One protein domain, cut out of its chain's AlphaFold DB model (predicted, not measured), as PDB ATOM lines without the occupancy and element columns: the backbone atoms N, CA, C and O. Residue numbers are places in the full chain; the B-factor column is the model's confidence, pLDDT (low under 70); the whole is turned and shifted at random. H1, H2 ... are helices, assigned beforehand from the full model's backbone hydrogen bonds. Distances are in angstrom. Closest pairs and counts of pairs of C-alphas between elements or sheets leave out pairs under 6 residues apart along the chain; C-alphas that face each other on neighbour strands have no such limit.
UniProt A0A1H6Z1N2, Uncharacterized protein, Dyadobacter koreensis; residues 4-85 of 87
ATOM      1  N   MET A   4      43.495 -39.334 -63.090       91.75
ATOM      2  CA  MET A   4      44.488 -40.057 -62.292       91.75
ATOM      3  C   MET A   4      45.706 -39.203 -61.916       91.75
ATOM      4  O   MET A   4      46.261 -39.356 -60.829       91.75
ATOM      5  N   LYS A   5      46.107 -38.263 -62.782       91.50
ATOM      6  CA  LYS A   5      47.173 -37.300 -62.468       91.50
ATOM      7  C   LYS A   5      46.740 -36.360 -61.344       91.50
ATOM      8  O   LYS A   5      47.554 -36.012 -60.494       91.50
ATOM      9  N   ASP A   6      45.459 -36.004 -61.295       93.75
ATOM     10  CA  ASP A   6      44.918 -35.174 -60.218       93.75
ATOM     11  C   ASP A   6      44.896 -35.928 -58.885       93.75
ATOM     12  O   ASP A   6      45.276 -35.360 -57.859       93.75
ATOM     13  N   VAL A   7      44.514 -37.211 -58.879       94.62
ATOM     14  CA  VAL A   7      44.574 -38.033 -57.658       94.62
ATOM     15  C   VAL A   7      46.017 -38.252 -57.205       94.62
ATOM     16  O   VAL A   7      46.309 -38.068 -56.025       94.62
ATOM     17  N   TYR A   8      46.931 -38.549 -58.132       96.00
ATOM     18  CA  TYR A   8      48.366 -38.634 -57.852       96.00
ATOM     19  C   TYR A   8      48.887 -37.357 -57.181       96.00
ATOM     20  O   TYR A   8      49.499 -37.429 -56.120       96.00
ATOM     21  N   ASN A   9      48.586 -36.181 -57.742       96.31
ATOM     22  CA  ASN A   9      49.016 -34.903 -57.175       96.31
ATOM     23  C   ASN A   9      48.437 -34.668 -55.773       96.31
ATOM     24  O   ASN A   9      49.148 -34.204 -54.885       96.31
ATOM     25  N   LYS A  10      47.160 -35.007 -55.546       96.81
ATOM     26  CA  LYS A  10      46.537 -34.894 -54.218       96.81
ATOM     27  C   LYS A  10      47.225 -35.798 -53.194       96.81
ATOM     28  O   LYS A  10      47.522 -35.332 -52.101       96.81
ATOM     29  N   LEU A  11      47.512 -37.052 -53.546       96.31
ATOM     30  CA  LEU A  11      48.223 -37.984 -52.666       96.31
ATOM     31  C   LEU A  11      49.664 -37.527 -52.399       96.31
ATOM     32  O   LEU A  11      50.103 -37.574 -51.254       96.31
ATOM     33  N   SER A  12      50.377 -37.022 -53.409       96.50
ATOM     34  CA  SER A  12      51.721 -36.448 -53.242       96.50
ATOM     35  C   SER A  12      51.723 -35.243 -52.300       96.50
ATOM     36  O   SER A  12      52.539 -35.193 -51.386       96.50
ATOM     37  N   ASN A  13      50.749 -34.338 -52.425       96.69
ATOM     38  CA  ASN A  13      50.604 -33.218 -51.491       96.69
ATOM     39  C   ASN A  13      50.323 -33.696 -50.054       96.69
ATOM     40  O   ASN A  13      50.823 -33.113 -49.095       96.69
ATOM     41  N   LEU A  14      49.532 -34.765 -49.892       95.94
ATOM     42  CA  LEU A  14      49.307 -35.391 -48.586       95.94
ATOM     43  C   LEU A  14      50.593 -36.012 -48.022       95.94
ATOM     44  O   LEU A  14      50.830 -35.898 -46.821       95.94
ATOM     45  N   LEU A  15      51.433 -36.627 -48.862       95.81
ATOM     46  CA  LEU A  15      52.735 -37.166 -48.457       95.81
ATOM     47  C   LEU A  15      53.664 -36.046 -47.986       95.81
ATOM     48  O   LEU A  15      54.245 -36.157 -46.909       95.81
ATOM     49  N   ASP A  16      53.767 -34.954 -48.737       94.62
ATOM     50  CA  ASP A  16      54.594 -33.807 -48.354       94.62
ATOM     51  C   ASP A  16      54.160 -33.238 -46.996       94.62
ATOM     52  O   ASP A  16      55.000 -33.022 -46.119       94.62
ATOM     53  N   ALA A  17      52.848 -33.138 -46.762       93.50
ATOM     54  CA  ALA A  17      52.293 -32.694 -45.489       93.50
ATOM     55  C   ALA A  17      52.661 -33.616 -44.309       93.50
ATOM     56  O   ALA A  17      52.719 -33.142 -43.178       93.50
ATOM     57  N   THR A  18      52.961 -34.909 -44.513       90.88
ATOM     58  CA  THR A  18      53.413 -35.804 -43.418       90.88
ATOM     59  C   THR A  18      54.762 -35.416 -42.801       90.88
ATOM     60  O   THR A  18      55.031 -35.796 -41.654       90.88
ATOM     61  N   ASN A  19      55.564 -34.626 -43.525       84.94
ATOM     62  CA  ASN A  19      56.899 -34.176 -43.131       84.94
ATOM     63  C   ASN A  19      56.904 -32.846 -42.355       84.94
ATOM     64  O   ASN A  19      57.953 -32.422 -41.862       84.94
ATOM     65  N   GLU A  20      55.760 -32.168 -42.233       90.06
ATOM     66  CA  GLU A  20      55.672 -30.893 -41.519       90.06
ATOM     67  C   GLU A  20      55.649 -31.083 -39.985       90.06
ATOM     68  O   GLU A  20      55.178 -32.082 -39.441       90.06
ATOM     69  N   ARG A  21      56.174 -30.101 -39.235       75.56
ATOM     70  CA  ARG A  21      56.293 -30.193 -37.762       75.56
ATOM     71  C   ARG A  21      54.951 -30.223 -37.022       75.56
ATOM     72  O   ARG A  21      54.904 -30.716 -35.899       75.56
ATOM     73  N   SER A  22      53.887 -29.673 -37.604       80.56
ATOM     74  CA  SER A  22      52.560 -29.527 -36.980       80.56
ATOM     75  C   SER A  22      51.502 -30.460 -37.575       80.56
ATOM     76  O   SER A  22      50.305 -30.184 -37.491       80.56
ATOM     77  N   THR A  23      51.925 -31.550 -38.205       82.88
ATOM     78  CA  THR A  23      51.024 -32.374 -39.005       82.88
ATOM     79  C   THR A  23      50.028 -33.174 -38.181       82.88
ATOM     80  O   THR A  23      50.390 -33.986 -37.329       82.88
ATOM     81  N   ASN A  24      48.750 -33.048 -38.544       90.06
ATOM     82  CA  ASN A  24      47.712 -33.965 -38.097       90.06
ATOM     83  C   ASN A  24      47.664 -35.203 -39.007       90.06
ATOM     84  O   ASN A  24      46.954 -35.241 -40.012       90.06
ATOM     85  N   ARG A  25      48.424 -36.234 -38.633       89.81
ATOM     86  CA  ARG A  25      48.537 -37.474 -39.415       89.81
ATOM     87  C   ARG A  25      47.217 -38.241 -39.543       89.81
ATOM     88  O   ARG A  25      46.978 -38.829 -40.590       89.81
ATOM     89  N   PHE A  26      46.328 -38.168 -38.551       89.56
ATOM     90  CA  PHE A  26      44.992 -38.769 -38.649       89.56
ATOM     91  C   PHE A  26      44.129 -38.097 -39.720       89.56
ATOM     92  O   PHE A  26      43.407 -38.777 -40.448       89.56
ATOM     93  N   LEU A  27      44.214 -36.767 -39.846       93.25
ATOM     94  CA  LEU A  27      43.512 -36.041 -40.905       93.25
ATOM     95  C   LEU A  27      44.028 -36.447 -42.290       93.25
ATOM     96  O   LEU A  27      43.219 -36.690 -43.182       93.25
ATOM     97  N   ILE A  28      45.348 -36.587 -42.444       93.69
ATOM     98  CA  ILE A  28      45.966 -37.053 -43.693       93.69
ATOM     99  C   ILE A  28      45.486 -38.462 -44.052       93.69
ATOM    100  O   ILE A  28      45.063 -38.682 -45.184       93.69
ATOM    101  N   MET A  29      45.498 -39.399 -43.098       92.19
ATOM    102  CA  MET A  29      44.988 -40.759 -43.323       92.19
ATOM    103  C   MET A  29      43.532 -40.736 -43.776       92.19
ATOM    104  O   MET A  29      43.180 -41.383 -44.755       92.19
ATOM    105  N   LYS A  30      42.681 -39.956 -43.097       92.19
ATOM    106  CA  LYS A  30      41.274 -39.814 -43.480       92.19
ATOM    107  C   LYS A  30      41.141 -39.315 -44.920       92.19
ATOM    108  O   LYS A  30      40.422 -39.922 -45.700       92.19
ATOM    109  N   GLN A  31      41.866 -38.258 -45.283       94.50
ATOM    110  CA  GLN A  31      41.831 -37.692 -46.634       94.50
ATOM    111  C   GLN A  31      42.343 -38.676 -47.695       94.50
ATOM    112  O   GLN A  31      41.756 -38.771 -48.770       94.50
ATOM    113  N   ALA A  32      43.400 -39.433 -47.393       94.25
ATOM    114  CA  ALA A  32      43.902 -40.486 -48.270       94.25
ATOM    115  C   ALA A  32      42.858 -41.598 -48.455       94.25
ATOM    116  O   ALA A  32      42.579 -42.006 -49.580       94.25
ATOM    117  N   ASN A  33      42.218 -42.030 -47.368       92.44
ATOM    118  CA  ASN A  33      41.176 -43.054 -47.396       92.44
ATOM    119  C   ASN A  33      39.937 -42.612 -48.171       92.44
ATOM    120  O   ASN A  33      39.352 -43.427 -48.882       92.44
ATOM    121  N   ASP A  34      39.551 -41.342 -48.065       93.88
ATOM    122  CA  ASP A  34      38.449 -40.777 -48.841       93.88
ATOM    123  C   ASP A  34      38.796 -40.794 -50.345       93.88
ATOM    124  O   ASP A  34      38.018 -41.303 -51.149       93.88
ATOM    125  N   LEU A  35      40.019 -40.392 -50.730       94.12
ATOM    126  CA  LEU A  35      40.486 -40.477 -52.125       94.12
ATOM    127  C   LEU A  35      40.503 -41.911 -52.675       94.12
ATOM    128  O   LEU A  35      40.156 -42.123 -53.837       94.12
ATOM    129  N   ILE A  36      40.902 -42.891 -51.861       91.94
ATOM    130  CA  ILE A  36      40.908 -44.312 -52.243       91.94
ATOM    131  C   ILE A  36      39.478 -44.824 -52.430       91.94
ATOM    132  O   ILE A  36      39.201 -45.538 -53.389       91.94
ATOM    133  N   LYS A  37      38.556 -44.474 -51.527       90.56
ATOM    134  CA  LYS A  37      37.157 -44.927 -51.595       90.56
ATOM    135  C   LYS A  37      36.423 -44.351 -52.800       90.56
ATOM    136  O   LYS A  37      35.674 -45.085 -53.446       90.56
ATOM    137  N   ASP A  38      36.672 -43.080 -53.103       91.62
ATOM    138  CA  ASP A  38      35.970 -42.335 -54.147       91.62
ATOM    139  C   ASP A  38      36.520 -42.606 -55.559       91.62
ATOM    140  O   ASP A  38      35.861 -42.279 -56.546       91.62
ATOM    141  N   ASN A  39      37.699 -43.231 -55.686       92.19
ATOM    142  CA  ASN A  39      38.303 -43.557 -56.977       92.19
ATOM    143  C   ASN A  39      38.560 -45.066 -57.124       92.19
ATOM    144  O   ASN A  39      39.504 -45.615 -56.555       92.19
ATOM    145  N   SER A  40      37.746 -45.745 -57.942       91.75
ATOM    146  CA  SER A  40      37.814 -47.205 -58.101       91.75
ATOM    147  C   SER A  40      39.162 -47.700 -58.624       91.75
ATOM    148  O   SER A  40      39.643 -48.728 -58.165       91.75
ATOM    149  N   ALA A  41      39.805 -46.964 -59.535       92.69
ATOM    150  CA  ALA A  41      41.106 -47.354 -60.069       92.69
ATOM    151  C   ALA A  41      42.212 -47.264 -59.004       92.69
ATOM    152  O   ALA A  41      43.050 -48.160 -58.909       92.69
ATOM    153  N   VAL A  42      42.191 -46.229 -58.159       93.38
ATOM    154  CA  VAL A  42      43.108 -46.127 -57.013       93.38
ATOM    155  C   VAL A  42      42.816 -47.196 -55.969       93.38
ATOM    156  O   VAL A  42      43.756 -47.773 -55.426       93.38
ATOM    157  N   ARG A  43      41.542 -47.517 -55.721       92.25
ATOM    158  CA  ARG A  43      41.160 -48.630 -54.843       92.25
ATOM    159  C   ARG A  43      41.725 -49.959 -55.325       92.25
ATOM    160  O   ARG A  43      42.281 -50.693 -54.519       92.25
ATOM    161  N   ASP A  44      41.623 -50.253 -56.616       92.75
ATOM    162  CA  ASP A  44      42.141 -51.503 -57.174       92.75
ATOM    163  C   ASP A  44      43.669 -51.576 -57.050       92.75
ATOM    164  O   ASP A  44      44.213 -52.622 -56.704       92.75
ATOM    165  N   ILE A  45      44.370 -50.455 -57.265       93.81
ATOM    166  CA  ILE A  45      45.821 -50.359 -57.037       93.81
ATOM    167  C   ILE A  45      46.160 -50.582 -55.568       93.81
ATOM    168  O   ILE A  45      47.093 -51.319 -55.269       93.81
ATOM    169  N   PHE A  46      45.411 -49.964 -54.658       92.44
ATOM    170  CA  PHE A  46      45.604 -50.142 -53.227       92.44
ATOM    171  C   PHE A  46      45.426 -51.615 -52.822       92.44
ATOM    172  O   PHE A  46      46.293 -52.182 -52.168       92.44
ATOM    173  N   LEU A  47      44.345 -52.265 -53.255       90.19
ATOM    174  CA  LEU A  47      44.097 -53.674 -52.933       90.19
ATOM    175  C   LEU A  47      45.183 -54.604 -53.491       90.19
ATOM    176  O   LEU A  47      45.510 -55.601 -52.859       90.19
ATOM    177  N   GLU A  48      45.738 -54.289 -54.662       92.12
ATOM    178  CA  GLU A  48      46.835 -55.045 -55.269       92.12
ATOM    179  C   GLU A  48      48.161 -54.837 -54.516       92.12
ATOM    180  O   GLU A  48      48.832 -55.807 -54.167       92.12
ATOM    181  N   GLU A  49      48.519 -53.584 -54.231       92.00
ATOM    182  CA  GLU A  49      49.797 -53.195 -53.618       92.00
ATOM    183  C   GLU A  49      49.906 -53.602 -52.139       92.00
ATOM    184  O   GLU A  49      51.001 -53.877 -51.649       92.00
ATOM    185  N   PHE A  50      48.773 -53.657 -51.432       88.75
ATOM    186  CA  PHE A  50      48.693 -53.985 -50.003       88.75
ATOM    187  C   PHE A  50      48.059 -55.360 -49.752       88.75
ATOM    188  O   PHE A  50      47.625 -55.662 -48.641       88.75
ATOM    189  N   LYS A  51      47.976 -56.208 -50.786       86.75
ATOM    190  CA  LYS A  51      47.291 -57.505 -50.720       86.75
ATOM    191  C   LYS A  51      47.812 -58.383 -49.584       86.75
ATOM    192  O   LYS A  51      47.018 -58.945 -48.840       86.75
ATOM    193  N   SER A  52      49.133 -58.501 -49.447       82.62
ATOM    194  CA  SER A  52      49.737 -59.350 -48.415       82.62
ATOM    195  C   SER A  52      49.431 -58.845 -47.009       82.62
ATOM    196  O   SER A  52      49.199 -59.646 -46.114       82.62
ATOM    197  N   GLU A  53      49.409 -57.536 -46.791       82.81
ATOM    198  CA  GLU A  53      49.021 -56.942 -45.517       82.81
ATOM    199  C   GLU A  53      47.539 -57.197 -45.232       82.81
ATOM    200  O   GLU A  53      47.214 -57.705 -44.169       82.81
ATOM    201  N   ILE A  54      46.657 -56.956 -46.201       81.00
ATOM    202  CA  ILE A  54      45.207 -57.185 -46.075       81.00
ATOM    203  C   ILE A  54      44.875 -58.668 -45.835       81.00
ATOM    204  O   ILE A  54      43.903 -58.989 -45.159       81.00
ATOM    205  N   GLU A  55      45.655 -59.592 -46.396       78.81
ATOM    206  CA  GLU A  55      45.479 -61.033 -46.171       78.81
ATOM    207  C   GLU A  55      46.002 -61.484 -44.796       78.81
ATOM    208  O   GLU A  55      45.487 -62.450 -44.234       78.81
ATOM    209  N   ASN A  56      47.009 -60.797 -44.246       74.31
ATOM    210  CA  ASN A  56      47.624 -61.135 -42.958       74.31
ATOM    211  C   ASN A  56      46.970 -60.423 -41.761       74.31
ATOM    212  O   ASN A  56      46.970 -60.963 -40.653       74.31
ATOM    213  N   TYR A  57      46.421 -59.227 -41.965       68.19
ATOM    214  CA  TYR A  57      45.693 -58.459 -40.964       68.19
ATOM    215  C   TYR A  57      44.188 -58.633 -41.205       68.19
ATOM    216  O   TYR A  57      43.675 -58.349 -42.280       68.19
ATOM    217  N   LEU A  58      43.470 -59.153 -40.204       54.50
ATOM    218  CA  LEU A  58      42.026 -59.422 -40.298       54.50
ATOM    219  C   LEU A  58      41.174 -58.147 -40.454       54.50
ATOM    220  O   LEU A  58      40.024 -58.257 -40.878       54.50
ATOM    221  N   ASP A  59      41.724 -56.971 -40.137       54.56
ATOM    222  CA  ASP A  59      41.122 -55.675 -40.451       54.56
ATOM    223  C   ASP A  59      41.727 -55.139 -41.757       54.56
ATOM    224  O   ASP A  59      42.938 -55.095 -41.949       54.56
ATOM    225  N   GLN A  60      40.843 -54.832 -42.706       56.12
ATOM    226  CA  GLN A  60      41.165 -54.511 -44.100       56.12
ATOM    227  C   GLN A  60      41.079 -53.002 -44.351       56.12
ATOM    228  O   GLN A  60      40.539 -52.567 -45.377       56.12
ATOM    229  N   HIS A  61      41.492 -52.165 -43.399       59.88
ATOM    230  CA  HIS A  61      41.345 -50.729 -43.564       59.88
ATOM    231  C   HIS A  61      42.564 -50.134 -44.287       59.88
ATOM    232  O   HIS A  61      43.708 -50.360 -43.905       59.88
ATOM    233  N   PRO A  62      42.363 -49.347 -45.358       63.41
ATOM    234  CA  PRO A  62      43.449 -48.560 -45.916       63.41
ATOM    235  C   PRO A  62      44.001 -47.617 -44.845       63.41
ATOM    236  O   PRO A  62      43.223 -46.992 -44.123       63.41
ATOM    237  N   PHE A  63      45.331 -47.528 -44.739       72.12
ATOM    238  CA  PHE A  63      46.023 -46.619 -43.821       72.12
ATOM    239  C   PHE A  63      45.518 -46.730 -42.371       72.12
ATOM    240  O   PHE A  63      44.840 -45.832 -41.874       72.12
ATOM    241  N   GLU A  64      45.847 -47.821 -41.676       72.38
ATOM    242  CA  GLU A  64      45.332 -48.096 -40.320       72.38
ATOM    243  C   GLU A  64      46.074 -47.352 -39.203       72.38
ATOM    244  O   GLU A  64      45.553 -47.195 -38.099       72.38
ATOM    245  N   SER A  65      47.289 -46.863 -39.469       77.38
ATOM    246  CA  SER A  65      48.137 -46.254 -38.444       77.38
ATOM    247  C   SER A  65      48.794 -44.950 -38.889       77.38
ATOM    248  O   SER A  65      49.496 -44.879 -39.899       77.38
ATOM    249  N   ALA A  66      48.675 -43.927 -38.038       79.12
ATOM    250  CA  ALA A  66      49.378 -42.651 -38.190       79.12
ATOM    251  C   ALA A  66      50.906 -42.804 -38.122       79.12
ATOM    252  O   ALA A  66      51.647 -41.908 -38.533       79.12
ATOM    253  N   GLN A  67      51.391 -43.931 -37.599       81.31
ATOM    254  CA  GLN A  67      52.812 -44.244 -37.556       81.31
ATOM    255  C   GLN A  67      53.362 -44.631 -38.935       81.31
ATOM    256  O   GLN A  67      54.530 -44.364 -39.205       81.31
ATOM    257  N   HIS A  68      52.527 -45.205 -39.807       86.25
ATOM    258  CA  HIS A  68      52.937 -45.740 -41.112       86.25
ATOM    259  C   HIS A  68      52.451 -44.912 -42.307       86.25
ATOM    260  O   HIS A  68      52.949 -45.114 -43.410       86.25
ATOM    261  N   VAL A  69      51.585 -43.915 -42.081       89.38
ATOM    262  CA  VAL A  69      50.955 -43.100 -43.138       89.38
ATOM    263  C   VAL A  69      51.919 -42.570 -44.204       89.38
ATOM    264  O   VAL A  69      51.582 -42.595 -45.381       89.38
ATOM    265  N   GLU A  70      53.122 -42.122 -43.832       92.31
ATOM    266  CA  GLU A  70      54.110 -41.645 -44.811       92.31
ATOM    267  C   GLU A  70      54.560 -42.777 -45.747       92.31
ATOM    268  O   GLU A  70      54.572 -42.618 -46.967       92.31
ATOM    269  N   ASN A  71      54.915 -43.932 -45.181       91.38
ATOM    270  CA  ASN A  71      55.392 -45.080 -45.946       91.38
ATOM    271  C   ASN A  71      54.284 -45.648 -46.832       91.38
ATOM    272  O   ASN A  71      54.527 -45.937 -48.003       91.38
ATOM    273  N   ASP A  72      53.072 -45.751 -46.297       91.69
ATOM    274  CA  ASP A  72      51.912 -46.248 -47.031       91.69
ATOM    275  C   ASP A  72      51.543 -45.294 -48.181       91.69
ATOM    276  O   ASP A  72      51.278 -45.739 -49.300       91.69
ATOM    277  N   LEU A  73      51.629 -43.972 -47.965       94.62
ATOM    278  CA  LEU A  73      51.377 -42.972 -49.008       94.62
ATOM    279  C   LEU A  73      52.441 -43.090 -50.090       94.62
ATOM    280  O   LEU A  73      52.115 -43.159 -51.273       94.62
ATOM    281  N   ARG A  74      53.715 -43.172 -49.694       95.62
ATOM    282  CA  ARG A  74      54.839 -43.316 -50.621       95.62
ATOM    283  C   ARG A  74      54.697 -44.569 -51.489       95.62
ATOM    284  O   ARG A  74      54.891 -44.471 -52.699       95.62
ATOM    285  N   ARG A  75      54.326 -45.713 -50.901       94.50
ATOM    286  CA  ARG A  75      54.071 -46.969 -51.629       94.50
ATOM    287  C   ARG A  75      52.923 -46.821 -52.624       94.50
ATOM    288  O   ARG A  75      53.116 -47.073 -53.812       94.50
ATOM    289  N   LEU A  76      51.768 -46.327 -52.176       95.12
ATOM    290  CA  LEU A  76      50.598 -46.144 -53.039       95.12
ATOM    291  C   LEU A  76      50.881 -45.175 -54.202       95.12
ATOM    292  O   LEU A  76      50.551 -45.467 -55.350       95.12
ATOM    293  N   ILE A  77      51.540 -44.046 -53.930       96.19
ATOM    294  CA  ILE A  77      51.929 -43.050 -54.942       96.19
ATOM    295  C   ILE A  77      52.855 -43.676 -55.990       96.19
ATOM    296  O   ILE A  77      52.674 -43.445 -57.188       96.19
ATOM    297  N   GLN A  78      53.831 -44.485 -55.568       96.06
ATOM    298  CA  GLN A  78      54.726 -45.192 -56.486       96.06
ATOM    299  C   GLN A  78      53.981 -46.224 -57.341       96.06
ATOM    300  O   GLN A  78      54.233 -46.299 -58.548       96.06
ATOM    301  N   ALA A  79      53.036 -46.965 -56.759       94.69
ATOM    302  CA  ALA A  79      52.206 -47.922 -57.485       94.69
ATOM    303  C   ALA A  79      51.337 -47.230 -58.553       94.69
ATOM    304  O   ALA A  79      51.336 -47.647 -59.716       94.69
ATOM    305  N   ILE A  80      50.686 -46.112 -58.205       94.62
ATOM    306  CA  ILE A  80      49.912 -45.284 -59.146       94.62
ATOM    307  C   ILE A  80      50.809 -44.766 -60.270       94.62
ATOM    308  O   ILE A  80      50.477 -44.923 -61.448       94.62
ATOM    309  N   ARG A  81      51.971 -44.196 -59.919       94.56
ATOM    310  CA  ARG A  81      52.939 -43.677 -60.891       94.56
ATOM    311  C   ARG A  81      53.342 -44.745 -61.903       94.56
ATOM    312  O   ARG A  81      53.322 -44.488 -63.103       94.56
ATOM    313  N   LYS A  82      53.675 -45.946 -61.419       93.25
ATOM    314  CA  LYS A  82      54.100 -47.083 -62.243       93.25
ATOM    315  C   LYS A  82      52.979 -47.574 -63.161       93.25
ATOM    316  O   LYS A  82      53.227 -47.791 -64.344       93.25
ATOM    317  N   LYS A  83      51.759 -47.744 -62.638       93.50
ATOM    318  CA  LYS A  83      50.624 -48.297 -63.400       93.50
ATOM    319  C   LYS A  83      50.104 -47.333 -64.469       93.50
ATOM    320  O   LYS A  83      49.659 -47.782 -65.521       93.50
ATOM    321  N   HIS A  84      50.198 -46.026 -64.220       90.38
ATOM    322  CA  HIS A  84      49.654 -44.988 -65.100       90.38
ATOM    323  C   HIS A  84      50.700 -44.154 -65.847       90.38
ATOM    324  O   HIS A  84      50.314 -43.224 -66.549       90.38
ATOM    325  N   GLN A  85      51.991 -44.484 -65.721       88.31
ATOM    326  CA  GLN A  85      53.099 -43.797 -66.403       88.31
ATOM    327  C   GLN A  85      53.052 -42.271 -66.205       88.31
ATOM    328  O   GLN A  85      53.119 -41.496 -67.155       88.31
TER     329      GLN A  85
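Overview. This is residues 4 to 85 of the 87 residues of an uncharacterized protein of Dyadobacter koreensis (UniProt A0A1H6Z1N2). Three helices, H1, H2 and H5, form a bundle at shallow tilts, while H3 crosses H5 steeply and short H4 follows beyond it, touching no helix. The 82 printed residues include five named helices, H1 to H5 in chain order, and no named strand: all helix. The whole is compact, radius of gyration of the C-alphas 12.0 A, spanning 33 by 31 by 19 A.

Arrangement. H5, residues 69 to 84, touches H1, residues 4 to 17, opposite ways at 22 degrees; closest C-alphas Leu 15 and Glu 70, 5.9 A. Its residues 69 to 73 alone touch H2, residues 25 to 38, the same way at 29 degrees; closest C-alphas Met 29 and Val 69, 6.4 A. H1 and H2 form a helical hairpin at 9 degrees; closest C-alphas Leu 14 and Ile 28, 6.2 A. H3, residues 40 to 49, touches H5's residues 75 to 80 alone, at a steep 68 degrees, only just short of perpendicular; closest C-alphas Phe 46 and Leu 76, 6.4 A. H4, residues 51 to 56, is close to H3 but not clearly touching. In H1 to H5 every O i to N i+4 pair is within hydrogen-bond range.

Along the chain. H5 measures 22.1 A, H2 20.0 A, H1 19.9 A. C-alpha 4 stands at (44.488, -40.057, -62.292), C-alpha 84 at (49.654, -44.988, -65.100).

Size, cuts and confidence. The printed part has no cut. Residues 57 to 68 form the long link; 57 to 62 have pLDDT under 70.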